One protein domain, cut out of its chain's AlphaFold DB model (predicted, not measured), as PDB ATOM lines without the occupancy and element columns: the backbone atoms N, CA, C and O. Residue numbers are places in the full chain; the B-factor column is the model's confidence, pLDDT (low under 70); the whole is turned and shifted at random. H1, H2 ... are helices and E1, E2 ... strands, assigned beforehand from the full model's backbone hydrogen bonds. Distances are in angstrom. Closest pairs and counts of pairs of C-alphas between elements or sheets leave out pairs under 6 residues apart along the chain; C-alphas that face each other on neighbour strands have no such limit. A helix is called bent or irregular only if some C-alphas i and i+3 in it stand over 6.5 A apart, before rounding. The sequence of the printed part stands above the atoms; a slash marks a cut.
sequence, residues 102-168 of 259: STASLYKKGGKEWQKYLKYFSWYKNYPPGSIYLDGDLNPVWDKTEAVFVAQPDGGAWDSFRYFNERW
ATOM      1  N   SER A 102     419.575 254.350 337.638       97.38
ATOM      2  CA  SER A 102     418.871 255.553 337.186       97.38
ATOM      3  C   SER A 102     418.825 255.611 335.657       97.38
ATOM      4  O   SER A 102     417.759 255.780 335.068       97.38
ATOM      5  N   THR A 103     419.947 255.298 335.002       98.12
ATOM      6  CA  THR A 103     420.033 255.218 333.538       98.12
ATOM      7  C   THR A 103     419.160 254.083 332.987       98.12
ATOM      8  O   THR A 103     418.394 254.276 332.045       98.12
ATOM      9  N   ALA A 104     419.190 252.903 333.614       97.75
ATOM     10  CA  ALA A 104     418.333 251.783 333.225       97.75
ATOM     11  C   ALA A 104     416.834 252.095 333.402       97.75
ATOM     12  O   ALA A 104     416.011 251.607 332.628       97.75
ATOM     13  N   SER A 105     416.463 252.898 334.406       97.31
ATOM     14  CA  SER A 105     415.083 253.360 334.602       97.31
ATOM     15  C   SER A 105     414.606 254.212 333.426       97.31
ATOM     16  O   SER A 105     413.509 253.987 332.920       97.31
ATOM     17  N   LEU A 106     415.452 255.120 332.925       98.12
ATOM     18  CA  LEU A 106     415.153 255.913 331.730       98.12
ATOM     19  C   LEU A 106     414.952 255.031 330.494       98.12
ATOM     20  O   LEU A 106     413.931 255.161 329.826       98.12
ATOM     21  N   TYR A 107     415.848 254.075 330.224       98.06
ATOM     22  CA  TYR A 107     415.689 253.173 329.073       98.06
ATOM     23  C   TYR A 107     414.377 252.376 329.106       98.06
ATOM     24  O   TYR A 107     413.774 252.138 328.060       98.06
ATOM     25  N   LYS A 108     413.872 252.012 330.292       97.38
ATOM     26  CA  LYS A 108     412.567 251.339 330.428       97.38
ATOM     27  C   LYS A 108     411.382 252.211 330.003       97.38
ATOM     28  O   LYS A 108     410.368 251.651 329.600       97.38
ATOM     29  N   LYS A 109     411.507 253.541 330.072       96.81
ATOM     30  CA  LYS A 109     410.460 254.498 329.671       96.81
ATOM     31  C   LYS A 109     410.373 254.710 328.151       96.81
ATOM     32  O   LYS A 109     409.411 255.318 327.692       96.81
ATOM     33  N   GLY A 110     411.338 254.199 327.381       96.62
ATOM     34  CA  GLY A 110     411.383 254.327 325.923       96.62
ATOM     35  C   GLY A 110     412.182 255.533 325.422       96.62
ATOM     36  O   GLY A 110     412.536 256.440 326.176       96.62
ATOM     37  N   GLY A 111     412.503 255.527 324.136       95.19
ATOM     38  CA  GLY A 111     413.407 256.436 323.425       95.19
ATOM     39  C   GLY A 111     412.935 257.862 323.372       95.19
ATOM     40  O   GLY A 111     413.744 258.764 323.568       95.19
ATOM     41  N   LYS A 112     411.626 258.088 323.262       94.75
ATOM     42  CA  LYS A 112     411.064 259.440 323.402       94.75
ATOM     43  C   LYS A 112     411.379 260.080 324.754       94.75
ATOM     44  O   LYS A 112     411.384 261.303 324.846       94.75
ATOM     45  N   GLU A 113     411.609 259.275 325.785       97.19
ATOM     46  CA  GLU A 113     411.897 259.762 327.129       97.19
ATOM     47  C   GLU A 113     413.395 259.777 327.421       97.19
ATOM     48  O   GLU A 113     413.940 260.818 327.780       97.19
ATOM     49  N   TRP A 114     414.086 258.651 327.233       97.25
ATOM     50  CA  TRP A 114     415.497 258.552 327.602       97.25
ATOM     51  C   TRP A 114     416.383 259.479 326.760       97.25
ATOM     52  O   TRP A 114     417.376 259.991 327.271       97.25
ATOM     53  N   GLN A 115     415.991 259.784 325.515       97.44
ATOM     54  CA  GLN A 115     416.755 260.675 324.635       97.44
ATOM     55  C   GLN A 115     416.726 262.152 325.051       97.44
ATOM     56  O   GLN A 115     417.459 262.953 324.471       97.44
ATOM     57  N   LYS A 116     415.935 262.535 326.058       97.94
ATOM     58  CA  LYS A 116     415.941 263.893 326.633       97.94
ATOM     59  C   LYS A 116     417.112 264.137 327.590       97.94
ATOM     60  O   LYS A 116     417.368 265.277 327.974       97.94
ATOM     61  N   TYR A 117     417.837 263.084 327.971       98.31
ATOM     62  CA  TYR A 117     418.831 263.137 329.039       98.31
ATOM     63  C   TYR A 117     420.196 262.622 328.577       98.31
ATOM     64  O   TYR A 117     420.298 261.563 327.961       98.31
ATOM     65  N   LEU A 118     421.260 263.340 328.936       97.38
ATOM     66  CA  LEU A 118     422.636 262.836 328.913       97.38
ATOM     67  C   LEU A 118     423.090 262.517 330.330       97.38
ATOM     68  O   LEU A 118     422.643 263.159 331.281       97.38
ATOM     69  N   LYS A 119     424.032 261.582 330.483       97.31
ATOM     70  CA  LYS A 119     424.778 261.471 331.738       97.31
ATOM     71  C   LYS A 119     425.598 262.744 331.941       97.31
ATOM     72  O   LYS A 119     426.289 263.183 331.022       97.31
ATOM     73  N   TYR A 120     425.548 263.317 333.142       97.00
ATOM     74  CA  TYR A 120     426.410 264.439 333.480       97.00
ATOM     75  C   TYR A 120     427.848 263.968 333.697       97.00
ATOM     76  O   TYR A 120     428.139 263.036 334.444       97.00
ATOM     77  N   PHE A 121     428.755 264.695 333.066       94.06
ATOM     78  CA  PHE A 121     430.190 264.581 333.228       94.06
ATOM     79  C   PHE A 121     430.784 265.971 333.416       94.06
ATOM     80  O   PHE A 121     430.676 266.817 332.529       94.06
ATOM     81  N   SER A 122     431.465 266.191 334.540       93.62
ATOM     82  CA  SER A 122     432.066 267.486 334.884       93.62
ATOM     83  C   SER A 122     433.169 267.928 333.916       93.62
ATOM     84  O   SER A 122     433.430 269.128 333.786       93.62
ATOM     85  N   TRP A 123     433.814 266.982 333.229       89.94
ATOM     86  CA  TRP A 123     434.834 267.247 332.214       89.94
ATOM     87  C   TRP A 123     434.239 267.687 330.872       89.94
ATOM     88  O   TRP A 123     434.903 268.414 330.137       89.94
ATOM     89  N   TYR A 124     432.995 267.312 330.557       90.81
ATOM     90  CA  TYR A 124     432.341 267.719 329.318       90.81
ATOM     91  C   TYR A 124     431.832 269.154 329.460       90.81
ATOM     92  O   TYR A 124     431.058 269.466 330.363       90.81
ATOM     93  N   LYS A 125     432.308 270.053 328.596       89.81
ATOM     94  CA  LYS A 125     432.035 271.498 328.698       89.81
ATOM     95  C   LYS A 125     431.003 272.012 327.700       89.81
ATOM     96  O   LYS A 125     430.613 273.167 327.797       89.81
ATOM     97  N   ASN A 126     430.533 271.164 326.787       89.81
ATOM     98  CA  ASN A 126     429.687 271.579 325.668       89.81
ATOM     99  C   ASN A 126     428.184 271.394 325.952       89.81
ATOM    100  O   ASN A 126     427.404 271.214 325.021       89.81
ATOM    101  N   TYR A 127     427.765 271.420 327.222       93.25
ATOM    102  CA  TYR A 127     426.337 271.508 327.540       93.25
ATOM    103  C   TYR A 127     425.819 272.907 327.149       93.25
ATOM    104  O   TYR A 127     426.469 273.895 327.502       93.25
ATOM    105  N   PRO A 128     424.676 273.025 326.447       93.56
ATOM    106  CA  PRO A 128     424.110 274.314 326.063       93.56
ATOM    107  C   PRO A 128     423.857 275.240 327.264       93.56
ATOM    108  O   PRO A 128     423.513 274.761 328.353       93.56
ATOM    109  N   PRO A 129     423.958 276.571 327.093       94.88
ATOM    110  CA  PRO A 129     423.507 277.521 328.104       94.88
ATOM    111  C   PRO A 129     422.059 277.249 328.533       94.88
ATOM    112  O   PRO A 129     421.206 276.948 327.703       94.88
ATOM    113  N   GLY A 130     421.789 277.341 329.837       94.75
ATOM    114  CA  GLY A 130     420.466 277.059 330.405       94.75
ATOM    115  C   GLY A 130     420.136 275.573 330.581       94.75
ATOM    116  O   GLY A 130     419.010 275.262 330.958       94.75
ATOM    117  N   SER A 131     421.075 274.658 330.301       97.00
ATOM    118  CA  SER A 131     420.878 273.225 330.558       97.00
ATOM    119  C   SER A 131     420.456 272.968 332.005       97.00
ATOM    120  O   SER A 131     420.973 273.596 332.933       97.00
ATOM    121  N   ILE A 132     419.554 272.008 332.191       97.88
ATOM    122  CA  ILE A 132     419.008 271.651 333.498       97.88
ATOM    123  C   ILE A 132     419.799 270.460 334.039       97.88
ATOM    124  O   ILE A 132     419.835 269.398 333.415       97.88
ATOM    125  N   TYR A 133     420.436 270.638 335.192       98.25
ATOM    126  CA  TYR A 133     421.192 269.593 335.882       98.25
ATOM    127  C   TYR A 133     420.277 268.860 336.852       98.25
ATOM    128  O   TYR A 133     419.546 269.502 337.601       98.25
ATOM    129  N   LEU A 134     420.312 267.531 336.821       98.50
ATOM    130  CA  LEU A 134     419.313 266.688 337.468       98.50
ATOM    131  C   LEU A 134     419.964 265.591 338.308       98.50
ATOM    132  O   LEU A 134     420.979 265.029 337.893       98.50
ATOM    133  N   ASP A 135     419.356 265.241 339.436       97.75
ATOM    134  CA  ASP A 135     419.722 264.061 340.224       97.75
ATOM    135  C   ASP A 135     419.289 262.744 339.532       97.75
ATOM    136  O   ASP A 135     418.815 262.724 338.391       97.75
ATOM    137  N   GLY A 136     419.477 261.608 340.212       95.69
ATOM    138  CA  GLY A 136     419.107 260.286 339.687       95.69
ATOM    139  C   GLY A 136     417.598 260.052 339.538       95.69
ATOM    140  O   GLY A 136     417.206 259.143 338.802       95.69
ATOM    141  N   ASP A 137     416.779 260.873 340.195       96.19
ATOM    142  CA  ASP A 137     415.315 260.842 340.167       96.19
ATOM    143  C   ASP A 137     414.729 261.914 339.226       96.19
ATOM    144  O   ASP A 137     413.511 262.015 339.080       96.19
ATOM    145  N   LEU A 138     415.597 262.631 338.499       97.31
ATOM    146  CA  LEU A 138     415.281 263.695 337.544       97.31
ATOM    147  C   LEU A 138     414.765 264.993 338.187       97.31
ATOM    148  O   LEU A 138     414.082 265.771 337.519       97.31
ATOM    149  N   ASN A 139     415.112 265.261 339.447       97.44
ATOM    150  CA  ASN A 139     414.849 266.557 340.073       97.44
ATOM    151  C   ASN A 139     416.000 267.534 339.786       97.44
ATOM    152  O   ASN A 139     417.163 267.125 339.850       97.44
ATOM    153  N   PRO A 140     415.719 268.822 339.508       97.62
ATOM    154  CA  PRO A 140     416.757 269.837 339.381       97.62
ATOM    155  C   PRO A 140     417.628 269.945 340.630       97.62
ATOM    156  O   PRO A 140     417.114 270.043 341.744       97.62
ATOM    157  N   VAL A 141     418.943 269.985 340.430       97.88
ATOM    158  CA  VAL A 141     419.920 270.220 341.500       97.88
ATOM    159  C   VAL A 141     420.413 271.661 341.475       97.88
ATOM    160  O   VAL A 141     420.571 272.268 340.413       97.88
ATOM    161  N   TRP A 142     420.666 272.215 342.658       93.50
ATOM    162  CA  TRP A 142     421.226 273.559 342.814       93.50
ATOM    163  C   TRP A 142     422.745 273.566 342.579       93.50
ATOM    164  O   TRP A 142     423.281 274.535 342.040       93.50
ATOM    165  N   ASP A 143     423.426 272.473 342.939       92.88
ATOM    166  CA  ASP A 143     424.842 272.247 342.671       92.88
ATOM    167  C   ASP A 143     425.020 271.138 341.631       92.88
ATOM    168  O   ASP A 143     424.636 269.985 341.821       92.88
ATOM    169  N   LYS A 144     425.688 271.473 340.525       92.31
ATOM    170  CA  LYS A 144     426.020 270.515 339.466       92.31
ATOM    171  C   LYS A 144     426.931 269.378 339.935       92.31
ATOM    172  O   LYS A 144     427.088 268.412 339.196       92.31
ATOM    173  N   THR A 145     427.589 269.478 341.092       93.12
ATOM    174  CA  THR A 145     428.365 268.350 341.637       93.12
ATOM    175  C   THR A 145     427.475 267.184 342.078       93.12
ATOM    176  O   THR A 145     427.942 266.046 342.084       93.12
ATOM    177  N   GLU A 146     426.190 267.440 342.341       95.38
ATOM    178  CA  GLU A 146     425.174 266.436 342.677       95.38
ATOM    179  C   GLU A 146     424.490 265.846 341.429       95.38
ATOM    180  O   GLU A 146     423.733 264.879 341.517       95.38
ATOM    181  N   ALA A 147     424.754 266.416 340.249       97.50
ATOM    182  CA  ALA A 147     424.066 266.046 339.024       97.50
ATOM    183  C   ALA A 147     424.453 264.642 338.538       97.50
ATOM    184  O   ALA A 147     425.626 264.285 338.405       97.50
ATOM    185  N   VAL A 148     423.435 263.868 338.185       97.94
ATOM    186  CA  VAL A 148     423.533 262.576 337.507       97.94
ATOM    187  C   VAL A 148     423.253 262.732 336.016       97.94
ATOM    188  O   VAL A 148     423.934 262.102 335.200       97.94
ATOM    189  N   PHE A 149     422.285 263.577 335.655       98.50
ATOM    190  CA  PHE A 149     421.873 263.818 334.277       98.50
ATOM    191  C   PHE A 149     421.870 265.302 333.918       98.50
ATOM    192  O   PHE A 149     421.880 266.181 334.780       98.50
ATOM    193  N   VAL A 150     421.829 265.563 332.615       98.12
ATOM    194  CA  VAL A 150     421.613 266.889 332.037       98.12
ATOM    195  C   VAL A 150     420.492 266.805 331.007       98.12
ATOM    196  O   VAL A 150     420.504 265.915 330.154       98.12
ATOM    197  N   ALA A 151     419.547 267.739 331.071       98.19
ATOM    198  CA  ALA A 151     418.500 267.940 330.074       98.19
ATOM    199  C   ALA A 151     418.672 269.285 329.356       98.19
ATOM    200  O   ALA A 151     419.258 270.228 329.898       98.19
ATOM    201  N   GLN A 152     418.147 269.371 328.134       96.94
ATOM    202  CA  GLN A 152     418.097 270.632 327.400       96.94
ATOM    203  C   GLN A 152     417.089 271.604 328.039       96.94
ATOM    204  O   GLN A 152     416.106 271.147 328.630       96.94
ATOM    205  N   PRO A 153     417.291 272.930 327.903       94.88
ATOM    206  CA  PRO A 153     416.369 273.929 328.451       94.88
ATOM    207  C   PRO A 153     414.930 273.786 327.935       94.88
ATOM    208  O   PRO A 153     413.981 274.108 328.644       94.88
ATOM    209  N   ASP A 154     414.765 273.305 326.702       95.44
ATOM    210  CA  ASP A 154     413.476 273.106 326.033       95.44
ATOM    211  C   ASP A 154     412.852 271.720 326.292       95.44
ATOM    212  O   ASP A 154     411.754 271.434 325.816       95.44
ATOM    213  N   GLY A 155     413.541 270.844 327.036       95.06
ATOM    214  CA  GLY A 155     413.122 269.462 327.280       95.06
ATOM    215  C   GLY A 155     413.192 268.543 326.051       95.06
ATOM    216  O   GLY A 155     412.641 267.438 326.087       95.06
ATOM    217  N   GLY A 156     413.839 268.986 324.970       96.38
ATOM    218  CA  GLY A 156     413.983 268.251 323.719       96.38
ATOM    219  C   GLY A 156     414.999 267.108 323.783       96.38
ATOM    220  O   GLY A 156     415.831 267.013 324.690       96.38
ATOM    221  N   ALA A 157     414.953 266.233 322.776       95.94
ATOM    222  CA  ALA A 157     415.920 265.149 322.612       95.94
ATOM    223  C   ALA A 157     417.290 265.667 322.146       95.94
ATOM    224  O   ALA A 157     417.369 266.605 321.354       95.94
ATOM    225  N   TRP A 158     418.370 265.035 322.608       95.44
ATOM    226  CA  TRP A 158     419.732 265.438 322.255       95.44
ATOM    227  C   TRP A 158     420.132 264.975 320.852       95.44
ATOM    228  O   TRP A 158     420.075 263.785 320.533       95.44
ATOM    229  N   ASP A 159     420.682 265.893 320.056       92.31
ATOM    230  CA  ASP A 159     421.241 265.597 318.729       92.31
ATOM    231  C   ASP A 159     422.384 264.568 318.758       92.31
ATOM    232  O   ASP A 159     422.620 263.860 317.774       92.31
ATOM    233  N   SER A 160     423.068 264.423 319.897       90.25
ATOM    234  CA  SER A 160     424.092 263.395 320.119       90.25
ATOM    235  C   SER A 160     423.570 261.974 319.872       90.25
ATOM    236  O   SER A 160     424.341 261.093 319.488       90.25
ATOM    237  N   PHE A 161     422.261 261.743 320.020       92.88
ATOM    238  CA  PHE A 161     421.638 260.445 319.760       92.88
ATOM    239  C   PHE A 161     421.320 260.184 318.291       92.88
ATOM    240  O   PHE A 161     420.980 259.053 317.950       92.88
ATOM    241  N   ARG A 162     421.505 261.158 317.390       88.81
ATOM    242  CA  ARG A 162     421.304 260.957 315.948       88.81
ATOM    243  C   ARG A 162     422.131 259.790 315.410       88.81
ATOM    244  O   ARG A 162     421.598 258.958 314.693       88.81
ATOM    245  N   TYR A 163     423.383 259.666 315.851       85.25
ATOM    246  CA  TYR A 163     424.245 258.538 315.485       85.25
ATOM    247  C   TYR A 163     423.641 257.184 315.894       85.25
ATOM    248  O   TYR A 163     423.647 256.236 315.110       85.25
ATOM    249  N   PHE A 164     423.087 257.092 317.108       92.06
ATOM    250  CA  PHE A 164     422.403 255.886 317.572       92.06
ATOM    251  C   PHE A 164     421.139 255.628 316.736       92.06
ATOM    252  O   PHE A 164     420.967 254.533 316.210       92.06
ATOM    253  N   ASN A 165     420.296 256.645 316.550       91.94
ATOM    254  CA  ASN A 165     419.017 256.537 315.843       91.94
ATOM    255  C   ASN A 165     419.183 256.173 314.354       91.94
ATOM    256  O   ASN A 165     418.398 255.401 313.815       91.94
ATOM    257  N   GLU A 166     420.222 256.681 313.689       89.50
ATOM    258  CA  GLU A 166     420.561 256.321 312.305       89.50
ATOM    259  C   GLU A 166     421.051 254.872 312.196       89.50
ATOM    260  O   GLU A 166     420.859 254.205 311.176       89.50
ATOM    261  N   ARG A 167     421.685 254.349 313.252       89.31
ATOM    262  CA  ARG A 167     422.166 252.967 313.280       89.31
ATOM    263  C   ARG A 167     421.072 251.985 313.682       89.31
ATOM    264  O   ARG A 167     421.089 250.849 313.200       89.31
ATOM    265  N   TRP A 168     420.155 252.379 314.551       92.75
ATOM    266  CA  TRP A 168     419.276 251.450 315.240       92.75
ATOM    267  C   TRP A 168     417.825 251.904 315.165       92.75
ATOM    268  O   TRP A 168     417.433 252.902 315.758       92.75
TER     269      TRP A 168
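Overview. This is residues 102 to 168 of the 259 residues of the protein "N-acetylmuramoyl-L-alanine amidase domain-containing protein" of Achromobacter pulmonis (UniProt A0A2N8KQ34). A tiny sheet of three short strands, E1, E3 and E2, lies close to the mean of the C-alphas, with two helices, H1 and H2, forming a corner near its E1 edge and the last helix, H3, set off from it at one end of the longest axis. Long loops make much of the rest, and the one of residues 135 to 148 reaches toward the opposite end of that axis. The printed part has 67 residues, with three named helices and three named strands in the order H1 H2 E1 E2 E3 H3; the sheet order is E1 E3 E2, antiparallel throughout. The class is mixed, helices and strands, with under half of the residues in named elements. The whole is compact, with a radius of gyration of the C-alphas of 11.7 A and spans of 35 by 24 by 22 A.

Along the chain. H1, residues 102 to 108, begins with C-alpha 102 at (418.871, 255.553, 337.186) and is 10.2 A long from first to last C-alpha. H2, residues 111 to 114, measures 5.1 A. E1, residues 117 to 119, begins with C-alpha 117 at (418.831, 263.137, 329.039) and measures 6.7 A. E2, residues 132 to 134, measures 6.4 A, and E3, residues 149 to 151, 6.8 A. H3, residues 159 to 167, is 13.8 A long and ends with C-alpha 167 at (422.166, 252.967, 313.280); it is only just irregular, with C-alphas 160 and 163 6.7 A apart.

Arrangement. E3 is the inner strand of the sheet, and E1 and E2 are its edge strands. E1 and E3 are antiparallel at 147 degrees, with N 118 and O 150 within hydrogen-bond range at 2.9 A. E2 and E3 form a hairpin, antiparallel at 152 degrees, with N 132 and O 151 at 2.9 A and N 149 and O 134 at 3.0 A. H1 only grazes the sheet, with residues 102 to 106, and H1 and E1 are near each other. H1 and H2 touch only at the corner by their link, the closest C-alphas being those of Leu 106 and Trp 114 at 4.9 A. H2 is not on the sheet. H3 is not on the sheet either, touches no helix, and is apart from E1 and E2. In H1 every O i to N i+4 pair is within hydrogen-bond range, in H3 3 of 5 are, and H2 is too short for such a pair.

Size, cuts and confidence. The C-alphas farthest apart are those of Trp 142 and Arg 167, at 36.0 A. The printed part has no cut. The links E1 to E2, of 12 residues, and E2 to E3, of 14, are long. Mean pLDDT of the printed part is 95.2, and no printed residue is under 70.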